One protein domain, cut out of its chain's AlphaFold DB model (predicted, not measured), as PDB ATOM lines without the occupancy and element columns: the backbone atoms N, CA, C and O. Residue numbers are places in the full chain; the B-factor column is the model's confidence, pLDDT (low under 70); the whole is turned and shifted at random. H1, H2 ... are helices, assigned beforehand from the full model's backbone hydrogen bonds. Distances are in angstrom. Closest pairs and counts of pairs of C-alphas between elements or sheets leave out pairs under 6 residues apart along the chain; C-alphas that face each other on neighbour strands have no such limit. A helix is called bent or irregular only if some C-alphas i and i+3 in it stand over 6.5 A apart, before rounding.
ATOM      1  N   ARG A  90      29.405  56.534  41.709       94.75
ATOM      2  CA  ARG A  90      30.512  57.142  42.458       94.75
ATOM      3  C   ARG A  90      30.666  56.545  43.858       94.75
ATOM      4  O   ARG A  90      31.766  56.152  44.224       94.75
ATOM      5  N   THR A  91      29.585  56.426  44.632       95.25
ATOM      6  CA  THR A  91      29.672  55.837  45.983       95.25
ATOM      7  C   THR A  91      29.979  54.343  45.941       95.25
ATOM      8  O   THR A  91      30.727  53.856  46.789       95.25
ATOM      9  N   ALA A  92      29.455  53.625  44.942       96.38
ATOM     10  CA  ALA A  92      29.792  52.227  44.705       96.38
ATOM     11  C   ALA A  92      31.288  52.068  44.375       96.38
ATOM     12  O   ALA A  92      31.981  51.293  45.035       96.38
ATOM     13  N   TYR A  93      31.801  52.866  43.431       97.44
ATOM     14  CA  TYR A  93      33.218  52.913  43.064       97.44
ATOM     15  C   TYR A  93      34.107  53.198  44.281       97.44
ATOM     16  O   TYR A  93      35.028  52.430  44.549       97.44
ATOM     17  N   ASP A  94      33.806  54.236  45.071       97.75
ATOM     18  CA  ASP A  94      34.588  54.617  46.259       97.75
ATOM     19  C   ASP A  94      34.671  53.489  47.304       97.75
ATOM     20  O   ASP A  94      35.626  53.402  48.087       97.75
ATOM     21  N   LYS A  95      33.642  52.640  47.386       97.94
ATOM     22  CA  LYS A  95      33.604  51.493  48.302       97.94
ATOM     23  C   LYS A  95      34.364  50.295  47.745       97.94
ATOM     24  O   LYS A  95      35.090  49.660  48.509       97.94
ATOM     25  N   VAL A  96      34.233  50.009  46.449       97.88
ATOM     26  CA  VAL A  96      34.967  48.922  45.781       97.88
ATOM     27  C   VAL A  96      36.468  49.216  45.779       97.88
ATOM     28  O   VAL A  96      37.239  48.439  46.340       97.88
ATOM     29  N   SER A  97      36.876  50.368  45.243       97.62
ATOM     30  CA  SER A  97      38.284  50.800  45.187       97.62
ATOM     31  C   SER A  97      38.887  51.008  46.583       97.62
ATOM     32  O   SER A  97      40.041  50.668  46.833       97.62
ATOM     33  N   GLY A  98      38.088  51.508  47.530       97.69
ATOM     34  CA  GLY A  98      38.509  51.767  48.906       97.69
ATOM     35  C   GLY A  98      38.536  50.546  49.831       97.69
ATOM     36  O   GLY A  98      38.803  50.718  51.021       97.69
ATOM     37  N   GLY A  99      38.224  49.337  49.348       97.62
ATOM     38  CA  GLY A  99      38.225  48.125  50.176       97.62
ATOM     39  C   GLY A  99      37.179  48.148  51.297       97.62
ATOM     40  O   GLY A  99      37.465  47.765  52.431       97.62
ATOM     41  N   ARG A 100      35.971  48.628  50.988       98.00
ATOM     42  CA  ARG A 100      34.817  48.726  51.898       98.00
ATOM     43  C   ARG A 100      33.615  47.946  51.356       98.00
ATOM     44  O   ARG A 100      32.484  48.414  51.445       98.00
ATOM     45  N   LEU A 101      33.850  46.758  50.794       98.25
ATOM     46  CA  LEU A 101      32.814  45.958  50.122       98.25
ATOM     47  C   LEU A 101      31.619  45.608  51.029       98.25
ATOM     48  O   LEU A 101      30.486  45.589  50.563       98.25
ATOM     49  N   THR A 102      31.828  45.424  52.336       97.94
ATOM     50  CA  THR A 102      30.737  45.174  53.304       97.94
ATOM     51  C   THR A 102      29.787  46.363  53.497       97.94
ATOM     52  O   THR A 102      28.727  46.206  54.098       97.94
ATOM     53  N   GLN A 103      30.156  47.552  53.010       96.81
ATOM     54  CA  GLN A 103      29.344  48.769  53.076       96.81
ATOM     55  C   GLN A 103      28.529  49.008  51.800       96.81
ATOM     56  O   GLN A 103      27.826  50.021  51.716       96.81
ATOM     57  N   LEU A 104      28.656  48.139  50.792       96.31
ATOM     58  CA  LEU A 104      27.862  48.223  49.573       96.31
ATOM     59  C   LEU A 104      26.400  47.868  49.860       96.31
ATOM     60  O   LEU A 104      26.112  46.863  50.514       96.31
ATOM     61  N   SER A 105      25.479  48.676  49.343       94.38
ATOM     62  CA  SER A 105      24.069  48.287  49.231       94.38
ATOM     63  C   SER A 105      23.847  47.390  48.007       94.38
ATOM     64  O   SER A 105      24.706  47.307  47.123       94.38
ATOM     65  N   ALA A 106      22.692  46.718  47.918       93.56
ATOM     66  CA  ALA A 106      22.395  45.941  46.714       93.56
ATOM     67  C   ALA A 106      22.235  46.856  45.487       93.56
ATOM     68  O   ALA A 106      22.700  46.491  44.410       93.56
ATOM     69  N   ASP A 107      21.669  48.058  45.665       92.00
ATOM     70  CA  ASP A 107      21.571  49.081  44.614       92.00
ATOM     71  C   ASP A 107      22.963  49.432  44.060       92.00
ATOM     72  O   ASP A 107      23.170  49.431  42.850       92.00
ATOM     73  N   GLU A 108      23.945  49.677  44.933       95.25
ATOM     74  CA  GLU A 108      25.321  49.982  44.519       95.25
ATOM     75  C   GLU A 108      25.981  48.813  43.787       95.25
ATOM     76  O   GLU A 108      26.682  49.033  42.804       95.25
ATOM     77  N   ILE A 109      25.730  47.572  44.219       96.62
ATOM     78  CA  ILE A 109      26.225  46.375  43.525       96.62
ATOM     79  C   ILE A 109      25.610  46.261  42.128       96.62
ATOM     80  O   ILE A 109      26.333  45.964  41.179       96.62
ATOM     81  N   GLN A 110      24.304  46.503  41.977       95.19
ATOM     82  CA  GLN A 110      23.654  46.482  40.665       95.19
ATOM     83  C   GLN A 110      24.181  47.590  39.759       95.19
ATOM     84  O   GLN A 110      24.544  47.303  38.624       95.19
ATOM     85  N   ILE A 111      24.259  48.826  40.260       94.50
ATOM     86  CA  ILE A 111      24.760  49.979  39.502       94.50
ATOM     87  C   ILE A 111      26.204  49.735  39.057       94.50
ATOM     88  O   ILE A 111      26.536  49.965  37.897       94.50
ATOM     89  N   PHE A 112      27.055  49.237  39.957       96.50
ATOM     90  CA  PHE A 112      28.445  48.938  39.636       96.50
ATOM     91  C   PHE A 112      28.567  47.790  38.628       96.50
ATOM     92  O   PHE A 112      29.328  47.907  37.676       96.50
ATOM     93  N   ALA A 113      27.783  46.718  38.775       96.94
ATOM     94  CA  ALA A 113      27.758  45.618  37.810       96.94
ATOM     95  C   ALA A 113      27.233  46.048  36.431       96.94
ATOM     96  O   ALA A 113      27.760  45.608  35.411       96.94
ATOM     97  N   ASP A 114      26.217  46.914  36.393       95.38
ATOM     98  CA  ASP A 114      25.677  47.460  35.151       95.38
ATOM     99  C   ASP A 114      26.721  48.351  34.455       95.38
ATOM    100  O   ASP A 114      26.954  48.160  33.267       95.38
ATOM    101  N   ALA A 115      27.426  49.226  35.182       95.38
ATOM    102  CA  ALA A 115      28.516  50.037  34.625       95.38
ATOM    103  C   ALA A 115      29.716  49.190  34.166       95.38
ATOM    104  O   ALA A 115      30.258  49.409  33.081       95.38
ATOM    105  N   ALA A 116      30.113  48.192  34.963       96.56
ATOM    106  CA  ALA A 116      31.204  47.283  34.629       96.56
ATOM    107  C   ALA A 116      30.912  46.497  33.343       96.56
ATOM    108  O   ALA A 116      31.818  46.255  32.558       96.56
ATOM    109  N   ARG A 117      29.657  46.125  33.073       96.25
ATOM    110  CA  ARG A 117      29.291  45.422  31.831       96.25
ATOM    111  C   ARG A 117      29.477  46.277  30.573       96.25
ATOM    112  O   ARG A 117      29.737  45.725  29.506       96.25
ATOM    113  N   GLU A 118      29.320  47.594  30.674       95.06
ATOM    114  CA  GLU A 118      29.424  48.494  29.517       95.06
ATOM    115  C   GLU A 118      30.883  48.744  29.083       95.06
ATOM    116  O   GLU A 118      31.116  49.260  27.987       95.06
ATOM    117  N   VAL A 119      31.876  48.350  29.894       94.44
ATOM    118  CA  VAL A 119      33.302  48.462  29.542       94.44
ATOM    119  C   VAL A 119      33.853  47.180  28.913       94.44
ATOM    120  O   VAL A 119      33.325  46.078  29.077       94.44
ATOM    121  N   SER A 120      34.955  47.308  28.169       89.81
ATOM    122  CA  SER A 120      35.587  46.157  27.519       89.81
ATOM    123  C   SER A 120      36.166  45.190  28.553       89.81
ATOM    124  O   SER A 120      36.956  45.587  29.398       89.81
ATOM    125  N   GLY A 121      35.793  43.911  28.475       85.94
ATOM    126  CA  GLY A 121      36.246  42.898  29.438       85.94
ATOM    127  C   GLY A 121      35.438  42.852  30.739       85.94
ATOM    128  O   GLY A 121      35.803  42.106  31.643       85.94
ATOM    129  N   GLY A 122      34.339  43.607  30.818       91.50
ATOM    130  CA  GLY A 122      33.392  43.550  31.923       91.50
ATOM    131  C   GLY A 122      32.634  42.223  32.062       91.50
ATOM    132  O   GLY A 122      32.629  41.394  31.142       91.50
ATOM    133  N   PRO A 123      31.939  42.020  33.198       92.69
ATOM    134  CA  PRO A 123      31.086  40.858  33.422       92.69
ATOM    135  C   PRO A 123      29.955  40.772  32.391       92.69
ATOM    136  O   PRO A 123      29.341  41.771  32.018       92.69
ATOM    137  N   SER A 124      29.611  39.553  31.968       91.06
ATOM    138  CA  SER A 124      28.575  39.320  30.943       91.06
ATOM    139  C   SER A 124      27.153  39.154  31.500       91.06
ATOM    140  O   SER A 124      26.217  38.841  30.759       91.06
ATOM    141  N   PHE A 125      26.969  39.348  32.808       92.44
ATOM    142  CA  PHE A 125      25.706  39.100  33.499       92.44
ATOM    143  C   PHE A 125      24.952  40.380  33.883       92.44
ATOM    144  O   PHE A 125      25.468  41.495  33.906       92.44
ATOM    145  N   ASN A 126      23.672  40.188  34.190       94.38
ATOM    146  CA  ASN A 126      22.796  41.176  34.804       94.38
ATOM    147  C   ASN A 126      22.432  40.673  36.198       94.38
ATOM    148  O   ASN A 126      22.040  39.513  36.330       94.38
ATOM    149  N   LEU A 127      22.510  41.535  37.210       95.56
ATOM    150  CA  LEU A 127      22.059  41.193  38.557       95.56
ATOM    151  C   LEU A 127      20.605  41.619  38.766       95.56
ATOM    152  O   LEU A 127      20.231  42.770  38.524       95.56
ATOM    153  N   THR A 128      19.776  40.695  39.241       93.88
ATOM    154  CA  THR A 128      18.474  41.039  39.827       93.88
ATOM    155  C   THR A 128      18.653  41.594  41.242       93.88
ATOM    156  O   THR A 128      19.704  41.411  41.861       93.88
ATOM    157  N   ASP A 129      17.619  42.245  41.774       90.12
ATOM    158  CA  ASP A 129      17.642  42.819  43.127       90.12
ATOM    159  C   ASP A 129      17.911  41.725  44.175       90.12
ATOM    160  O   ASP A 129      18.705  41.903  45.097       90.12
ATOM    161  N   GLU A 130      17.309  40.546  43.984       94.00
ATOM    162  CA  GLU A 130      17.517  39.374  44.837       94.00
ATOM    163  C   GLU A 130      18.972  38.879  44.789       94.00
ATOM    164  O   GLU A 130      19.554  38.545  45.821       94.00
ATOM    165  N   GLN A 131      19.589  38.878  43.605       96.88
ATOM    166  CA  GLN A 131      20.977  38.449  43.421       96.88
ATOM    167  C   GLN A 131      21.966  39.429  44.049       96.88
ATOM    168  O   GLN A 131      22.887  39.011  44.751       96.88
ATOM    169  N   ALA A 132      21.765  40.728  43.842       95.94
ATOM    170  CA  ALA A 132      22.596  41.752  44.458       95.94
ATOM    171  C   ALA A 132      22.452  41.745  45.987       95.94
ATOM    172  O   ALA A 132      23.452  41.820  46.700       95.94
ATOM    173  N   GLN A 133      21.236  41.546  46.507       94.88
ATOM    174  CA  GLN A 133      21.013  41.393  47.943       94.88
ATOM    175  C   GLN A 133      21.713  40.146  48.502       94.88
ATOM    176  O   GLN A 133      22.284  40.203  49.594       94.88
ATOM    177  N   ALA A 134      21.701  39.031  47.768       97.00
ATOM    178  CA  ALA A 134      22.429  37.828  48.159       97.00
ATOM    179  C   ALA A 134      23.949  38.074  48.215       97.00
ATOM    180  O   ALA A 134      24.603  37.604  49.144       97.00
ATOM    181  N   ILE A 135      24.503  38.873  47.295       97.88
ATOM    182  CA  ILE A 135      25.911  39.296  47.335       97.88
ATOM    183  C   ILE A 135      26.203  40.114  48.603       97.88
ATOM    184  O   ILE A 135      27.162  39.791  49.302       97.88
ATOM    185  N   VAL A 136      25.367  41.103  48.957       97.06
ATOM    186  CA  VAL A 136      25.518  41.869  50.218       97.06
ATOM    187  C   VAL A 136      25.584  40.930  51.423       97.06
ATOM    188  O   VAL A 136      26.449  41.081  52.286       97.06
ATOM    189  N   VAL A 137      24.687  39.939  51.475       97.00
ATOM    190  CA  VAL A 137      24.645  38.957  52.569       97.00
ATOM    191  C   VAL A 137      25.944  38.156  52.636       97.00
ATOM    192  O   VAL A 137      26.486  38.005  53.729       97.00
ATOM    193  N   VAL A 138      26.479  37.690  51.503       98.06
ATOM    194  CA  VAL A 138      27.755  36.952  51.469       98.06
ATOM    195  C   VAL A 138      28.915  37.824  51.947       98.06
ATOM    196  O   VAL A 138      29.685  37.380  52.800       98.06
ATOM    197  N   LEU A 139      29.024  39.057  51.443       98.00
ATOM    198  CA  LEU A 139      30.093  39.986  51.821       98.00
ATOM    199  C   LEU A 139      30.043  40.298  53.322       98.00
ATOM    200  O   LEU A 139      31.058  40.200  54.011       98.00
ATOM    201  N   GLY A 140      28.858  40.622  53.843       97.81
ATOM    202  CA  GLY A 140      28.658  40.966  55.250       97.81
ATOM    203  C   GLY A 140      28.864  39.785  56.201       97.81
ATOM    204  O   GLY A 140      29.602  39.911  57.175       97.81
ATOM    205  N   ALA A 141      28.261  38.627  55.912       97.56
ATOM    206  CA  ALA A 141      28.330  37.449  56.783       97.56
ATOM    207  C   ALA A 141      29.756  36.898  56.935       97.56
ATOM    208  O   ALA A 141      30.094  36.359  57.987       97.56
ATOM    209  N   ASN A 142      30.594  37.073  55.910       97.75
ATOM    210  CA  ASN A 142      31.978  36.596  55.888       97.75
ATOM    211  C   ASN A 142      33.009  37.725  56.086       97.75
ATOM    212  O   ASN A 142      34.210  37.483  55.999       97.75
ATOM    213  N   ASN A 143      32.557  38.952  56.374       97.69
ATOM    214  CA  ASN A 143      33.401  40.133  56.583       97.69
ATOM    215  C   ASN A 143      34.401  40.397  55.432       97.69
ATOM    216  O   ASN A 143      35.569  40.738  55.651       97.69
ATOM    217  N   LEU A 144      33.935  40.233  54.192       98.25
ATOM    218  CA  LEU A 144      34.722  40.405  52.972       98.25
ATOM    219  C   LEU A 144      34.708  41.883  52.578       98.25
ATOM    220  O   LEU A 144      33.769  42.365  51.955       98.25
ATOM    221  N   ASN A 145      35.733  42.623  52.989       98.38
ATOM    222  CA  ASN A 145      35.865  44.058  52.748       98.38
ATOM    223  C   ASN A 145      36.699  44.367  51.502       98.38
ATOM    224  O   ASN A 145      36.478  45.403  50.882       98.38
ATOM    225  N   THR A 146      37.641  43.500  51.126       98.44
ATOM    226  CA  THR A 146      38.595  43.756  50.034       98.44
ATOM    227  C   THR A 146      38.573  42.668  48.965       98.44
ATOM    228  O   THR A 146      38.198  41.528  49.235       98.44
ATOM    229  N   LYS A 147      39.078  43.002  47.769       98.00
ATOM    230  CA  LYS A 147      39.347  42.049  46.678       98.00
ATOM    231  C   LYS A 147      40.084  40.794  47.160       98.00
ATOM    232  O   LYS A 147      39.612  39.687  46.935       98.00
ATOM    233  N   ALA A 148      41.191  40.965  47.886       98.31
ATOM    234  CA  ALA A 148      41.995  39.844  48.381       98.31
ATOM    235  C   ALA A 148      41.217  38.920  49.337       98.31
ATOM    236  O   ALA A 148      41.459  37.719  49.372       98.31
ATOM    237  N   GLN A 149      40.275  39.465  50.115       98.44
ATOM    238  CA  GLN A 149      39.420  38.653  50.983       98.44
ATOM    239  C   GLN A 149      38.372  37.879  50.184       98.44
ATOM    240  O   GLN A 149      38.111  36.727  50.509       98.44
ATOM    241  N   VAL A 150      37.794  38.487  49.142       98.19
ATOM    242  CA  VAL A 150      36.869  37.790  48.236       98.19
ATOM    243  C   VAL A 150      37.591  36.661  47.499       98.19
ATOM    244  O   VAL A 150      37.072  35.553  47.445       98.19
ATOM    245  N   GLU A 151      38.802  36.904  46.996       98.25
ATOM    246  CA  GLU A 151      39.632  35.885  46.342       98.25
ATOM    247  C   GLU A 151      39.939  34.714  47.288       98.25
ATOM    248  O   GLU A 151      39.604  33.572  46.982       98.25
ATOM    249  N   ALA A 152      40.445  34.998  48.493       98.12
ATOM    250  CA  ALA A 152      40.722  33.965  49.493       98.12
ATOM    251  C   ALA A 152      39.464  33.185  49.918       98.12
ATOM    252  O   ALA A 152      39.540  31.985  50.174       98.12
ATOM    253  N   PHE A 153      38.308  33.851  49.994       98.00
ATOM    254  CA  PHE A 153      37.032  33.200  50.286       98.00
ATOM    255  C   PHE A 153      36.627  32.216  49.181       98.00
ATOM    256  O   PHE A 153      36.153  31.128  49.498       98.00
ATOM    257  N   LEU A 154      36.825  32.577  47.911       97.25
ATOM    258  CA  LEU A 154      36.472  31.745  46.756       97.25
ATOM    259  C   LEU A 154      37.448  30.578  46.520       97.25
ATOM    260  O   LEU A 154      37.045  29.570  45.942       97.25
ATOM    261  N   ASP A 155      38.701  30.703  46.959       97.44
ATOM    262  CA  ASP A 155      39.722  29.653  46.835       97.44
ATOM    263  C   ASP A 155      39.583  28.533  47.885       97.44
ATOM    264  O   ASP A 155      40.091  27.423  47.690       97.44
ATOM    265  N   ASP A 156      38.894  28.792  48.999       96.06
ATOM    266  CA  ASP A 156      38.628  27.790  50.033       96.06
ATOM    267  C   ASP A 156      37.392  26.950  49.673       96.06
ATOM    268  O   ASP A 156      36.257  27.428  49.671       96.06
ATOM    269  N   SER A 157      37.610  25.659  49.413       92.81
ATOM    270  CA  SER A 157      36.564  24.715  49.001       92.81
ATOM    271  C   SER A 157      35.514  24.413  50.072       92.81
ATOM    272  O   SER A 157      34.512  23.766  49.763       92.81
ATOM    273  N   VAL A 158      35.729  24.850  51.318       96.06
ATOM    274  CA  VAL A 158      34.748  24.736  52.406       96.06
ATOM    275  C   VAL A 158      33.700  25.853  52.340       96.06
ATOM    276  O   VAL A 158      32.593  25.680  52.850       96.06
ATOM    277  N   ASN A 159      34.019  26.988  51.714       94.00
ATOM    278  CA  ASN A 159      33.100  28.114  51.622       94.00
ATOM    279  C   ASN A 159      32.030  27.870  50.554       94.00
ATOM    280  O   ASN A 159      32.319  27.508  49.414       94.00
ATOM    281  N   GLU A 160      30.773  28.126  50.913       93.25
ATOM    282  CA  GLU A 160      29.639  27.977  50.004       93.25
ATOM    283  C   GLU A 160      29.102  29.345  49.576       93.25
ATOM    284  O   GLU A 160      28.695  30.172  50.397       93.25
ATOM    285  N   VAL A 161      29.058  29.572  48.261       95.62
ATOM    286  CA  VAL A 161      28.332  30.697  47.668       95.62
ATOM    287  C   VAL A 161      26.870  30.274  47.476       95.62
ATOM    288  O   VAL A 161      26.622  29.258  46.820       95.62
ATOM    289  N   PRO A 162      25.884  31.021  48.008       96.06
ATOM    290  CA  PRO A 162      24.473  30.705  47.817       96.06
ATOM    291  C   PRO A 162      24.115  30.609  46.333       96.06
ATOM    292  O   PRO A 162      24.493  31.480  45.555       96.06
ATOM    293  N   ALA A 163      23.304  29.616  45.956       96.75
ATOM    294  CA  ALA A 163      22.897  29.393  44.562       96.75
ATOM    295  C   ALA A 163      22.141  30.577  43.925       96.75
ATOM    296  O   ALA A 163      22.039  30.661  42.704       96.75
ATOM    297  N   THR A 164      21.602  31.484  44.747       97.19
ATOM    298  CA  THR A 164      21.008  32.744  44.288       97.19
ATOM    299  C   THR A 164      22.055  33.656  43.648       97.19
ATOM    300  O   THR A 164      21.738  34.336  42.683       97.19
ATOM    301  N   VAL A 165      23.299  33.671  44.130       97.44
ATOM    302  CA  VAL A 165      24.381  34.459  43.524       97.44
ATOM    303  C   VAL A 165      24.834  33.763  42.232       97.44
ATOM    304  O   VAL A 165      25.168  32.577  42.286       97.44
ATOM    305  N   PRO A 166      24.867  34.446  41.070       96.94
ATOM    306  CA  PRO A 166      25.318  33.820  39.832       96.94
ATOM    307  C   PRO A 166      26.730  33.246  39.966       96.94
ATOM    308  O   PRO A 166      27.604  33.855  40.592       96.94
ATOM    309  N   ALA A 167      26.957  32.085  39.348       90.69
ATOM    310  CA  ALA A 167      28.274  31.465  39.310       90.69
ATOM    311  C   ALA A 167      29.286  32.466  38.731       90.69
ATOM    312  O   ALA A 167      29.072  32.994  37.645       90.69
ATOM    313  N   ASN A 168      30.355  32.731  39.481       95.25
ATOM    314  CA  ASN A 168      31.411  33.714  39.202       95.25
ATOM    315  C   ASN A 168      31.079  35.192  39.445       95.25
ATOM    316  O   ASN A 168      31.999  35.992  39.342       95.25
ATOM    317  N   ALA A 169      29.863  35.588  39.844       97.38
ATOM    318  CA  ALA A 169      29.548  37.015  40.010       97.38
ATOM    319  C   ALA A 169      30.482  37.730  41.002       97.38
ATOM    320  O   ALA A 169      30.966  38.818  40.714       97.38
ATOM    321  N   LEU A 170      30.791  37.098  42.142       97.50
ATOM    322  CA  LEU A 170      31.746  37.640  43.118       97.50
ATOM    323  C   LEU A 170      33.158  37.772  42.540       97.50
ATOM    324  O   LEU A 170      33.850  38.748  42.821       97.50
ATOM    325  N   LYS A 171      33.577  36.790  41.736       97.38
ATOM    326  CA  LYS A 171      34.908  36.755  41.140       97.38
ATOM    327  C   LYS A 171      35.033  37.798  40.038       97.38
ATOM    328  O   LYS A 171      35.877  38.677  40.132       97.38
ATOM    329  N   GLU A 172      34.160  37.734  39.039       97.38
ATOM    330  CA  GLU A 172      34.174  38.650  37.902       97.38
ATOM    331  C   GLU A 172      34.035  40.098  38.374       97.38
ATOM    332  O   GLU A 172      34.788  40.939  37.911       97.38
ATOM    333  N   LEU A 173      33.153  40.393  39.339       97.38
ATOM    334  CA  LEU A 173      32.888  41.774  39.752       97.38
ATOM    335  C   LEU A 173      33.934  42.370  40.707       97.38
ATOM    336  O   LEU A 173      34.202  43.565  40.631       97.38
ATOM    337  N   PHE A 174      34.490  41.579  41.634       98.00
ATOM    338  CA  PHE A 174      35.347  42.108  42.712       98.00
ATOM    339  C   PHE A 174      36.788  41.601  42.691       98.00
ATOM    340  O   PHE A 174      37.630  42.144  43.409       98.00
ATOM    341  N   VAL A 175      37.080  40.556  41.915       97.44
ATOM    342  CA  VAL A 175      38.422  39.974  41.806       97.44
ATOM    343  C   VAL A 175      39.011  40.252  40.435       97.44
ATOM    344  O   VAL A 175      40.079  40.852  40.350       97.44
ATOM    345  N   ASP A 176      38.331  39.861  39.366       97.00
ATOM    346  CA  ASP A 176      38.909  39.914  38.024       97.00
ATOM    347  C   ASP A 176      38.772  41.308  37.392       97.00
ATOM    348  O   ASP A 176      39.665  41.734  36.662       97.00
ATOM    349  N   PHE A 177      37.698  42.037  37.704       97.19
ATOM    350  CA  PHE A 177      37.453  43.377  37.180       97.19
ATOM    351  C   PHE A 177      38.311  44.455  37.859       97.19
ATOM    352  O   PHE A 177      38.460  44.477  39.085       97.19
ATOM    353  N   ASP A 178      38.853  45.371  37.053       97.19
ATOM    354  CA  ASP A 178      39.528  46.577  37.531       97.19
ATOM    355  C   ASP A 178      38.497  47.709  37.700       97.19
ATOM    356  O   ASP A 178      37.918  48.154  36.706       97.19
ATOM    357  N   PRO A 179      38.228  48.191  38.932       96.69
ATOM    358  CA  PRO A 179      37.241  49.242  39.156       96.69
ATOM    359  C   PRO A 179      37.585  50.563  38.464       96.69
ATOM    360  O   PRO A 179      36.676  51.362  38.248       96.69
ATOM    361  N   ASP A 180      38.845  50.820  38.107       97.50
ATOM    362  CA  ASP A 180      39.216  52.074  37.446       97.50
ATOM    363  C   ASP A 180      38.681  52.165  36.005       97.50
ATOM    364  O   ASP A 180      38.514  53.265  35.479       97.50
ATOM    365  N   GLU A 181      38.289  51.039  35.401       96.88
ATOM    366  CA  GLU A 181      37.673  51.008  34.069       96.88
ATOM    367  C   GLU A 181      36.309  51.731  34.030       96.88
ATOM    368  O   GLU A 181      35.888  52.195  32.973       96.88
ATOM    369  N   VAL A 182      35.610  51.888  35.166       95.75
ATOM    370  CA  VAL A 182      34.328  52.627  35.211       95.75
ATOM    371  C   VAL A 182      34.482  54.131  35.466       95.75
ATOM    372  O   VAL A 182      33.472  54.835  35.519       95.75
ATOM    373  N   LEU A 183      35.705  54.657  35.619       94.25
ATOM    374  CA  LEU A 183      35.933  56.074  35.944       94.25
ATOM    375  C   LEU A 183      35.333  57.033  34.907       94.25
ATOM    376  O   LEU A 183      34.755  58.051  35.287       94.25
ATOM    377  N   ASP A 184      35.398  56.680  33.622       94.31
ATOM    378  CA  ASP A 184      34.850  57.490  32.522       94.31
ATOM    379  C   ASP A 184      33.309  57.544  32.512       94.31
ATOM    380  O   ASP A 184      32.717  58.349  31.791       94.31
ATOM    381  N   GLN A 185      32.648  56.701  33.311       90.00
ATOM    382  CA  GLN A 185      31.192  56.679  33.473       90.00
ATOM    383  C   GLN A 185      30.715  57.446  34.712       90.00
ATOM    384  O   GLN A 185      29.507  57.575  34.923       90.00
ATOM    385  N   LEU A 186      31.629  57.924  35.561       88.81
ATOM    386  CA  LEU A 186      31.247  58.680  36.746       88.81
ATOM    387  C   LEU A 186      30.656  60.044  36.340       88.81
ATOM    388  O   LEU A 186      31.283  60.760  35.557       88.81
TER     389      LEU A 186
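What this domain is: This is residues 90 to 186 of the 187 residues of an uncharacterized protein of Phycisphaerae bacterium (UniProt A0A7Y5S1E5). Six short helices make a crossed cluster: the two longest, H2 and H3, meet near their first residues as a wide V, H5 lies in its opening near the middle, and H4 packs on H5. H1 and H6 lie side by side, running opposite ways, and cross H2 at one end of the domain, while the loop of residues 156 to 168 makes the other end. The printed part has 97 residues, with H1 to H6 in that order along the chain and no named strand; the class is all helix, with 58 residues in the helices. The whole is compact, with a radius of gyration of the C-alphas of 12.1 A, and elongated, with spans of 38 by 24 by 22 A.

How they stand to each other: The hub is H2, residues 106 to 118, which touches three other helices. With residues 106 to 110 alone it touches H3, residues 129 to 141; the closest C-alphas, of Ala 106 and Ala 132, are 4.8 A apart. These two run opposite ways at a steep tilt of 68 degrees, only just short of about perpendicular. With residues 108 to 112 alone H2 touches H1, residues 90 to 97, about perpendicular at 83 degrees, closest at the C-alphas of Ala 92 and Glu 108, 5.0 A. With residues 115 to 116 alone it touches H6, residues 179 to 185, about perpendicular at 79 degrees, closest at the C-alphas of Ala 116 and Val 182, 6.2 A. H1 touches H6 at a shallow tilt of 19 degrees, opposite ways, closest at the C-alphas of Ser 97 and Pro 179, 6.3 A. H5, residues 169 to 176, is close to H2 but not clearly touching; their closest C-alphas, of Ala 113 and Leu 173, are 6.7 A apart. H5 touches H4, residues 147 to 155, at a steep tilt of 60 degrees, opposite ways, closest at the C-alphas of Lys 147 and Val 175, 5.4 A. The helix packing is mostly crossed, with 1 of 5 tilted pairs shallow. H1 and H3 are apart, and so are H4 and H6. Each O i to N i+4 pair is within hydrogen-bond range in H1, H3 and H4; the counts are 8 of 9 in H2, 3 of 4 in H5 and 0 of 3 in H6, where 3 of 4 O i to N i+3 pairs are within range.

Where its parts are: H2 is 18.8 A long, from C-alpha 106 at (22.395, 45.941, 46.714) to C-alpha 118; H3 is 18.2 A, H4 12.4 A, H6 11.1 A, H1 10.4 A and H5 10.0 A. H1 begins at C-alpha 90 at (30.512, 57.142, 42.458), and H6 ends at C-alpha 185 at (31.192, 56.679, 33.473). H6 is irregular, C-alphas 181 and 184 being 7.2 A apart; H5 is only just so, with 6.53 A between C-alphas 173 and 176.

The domain as a whole: The two C-alphas farthest apart, of Val 158 and Asp 184, are 38.3 A apart, while those of Arg 90 and Leu 186, first and last printed, are 6.0 A apart. The link from H4 to H5 is long, with 13 residues. The printed part has no cut, its mean pLDDT is 95.9, and no printed residue is under 70.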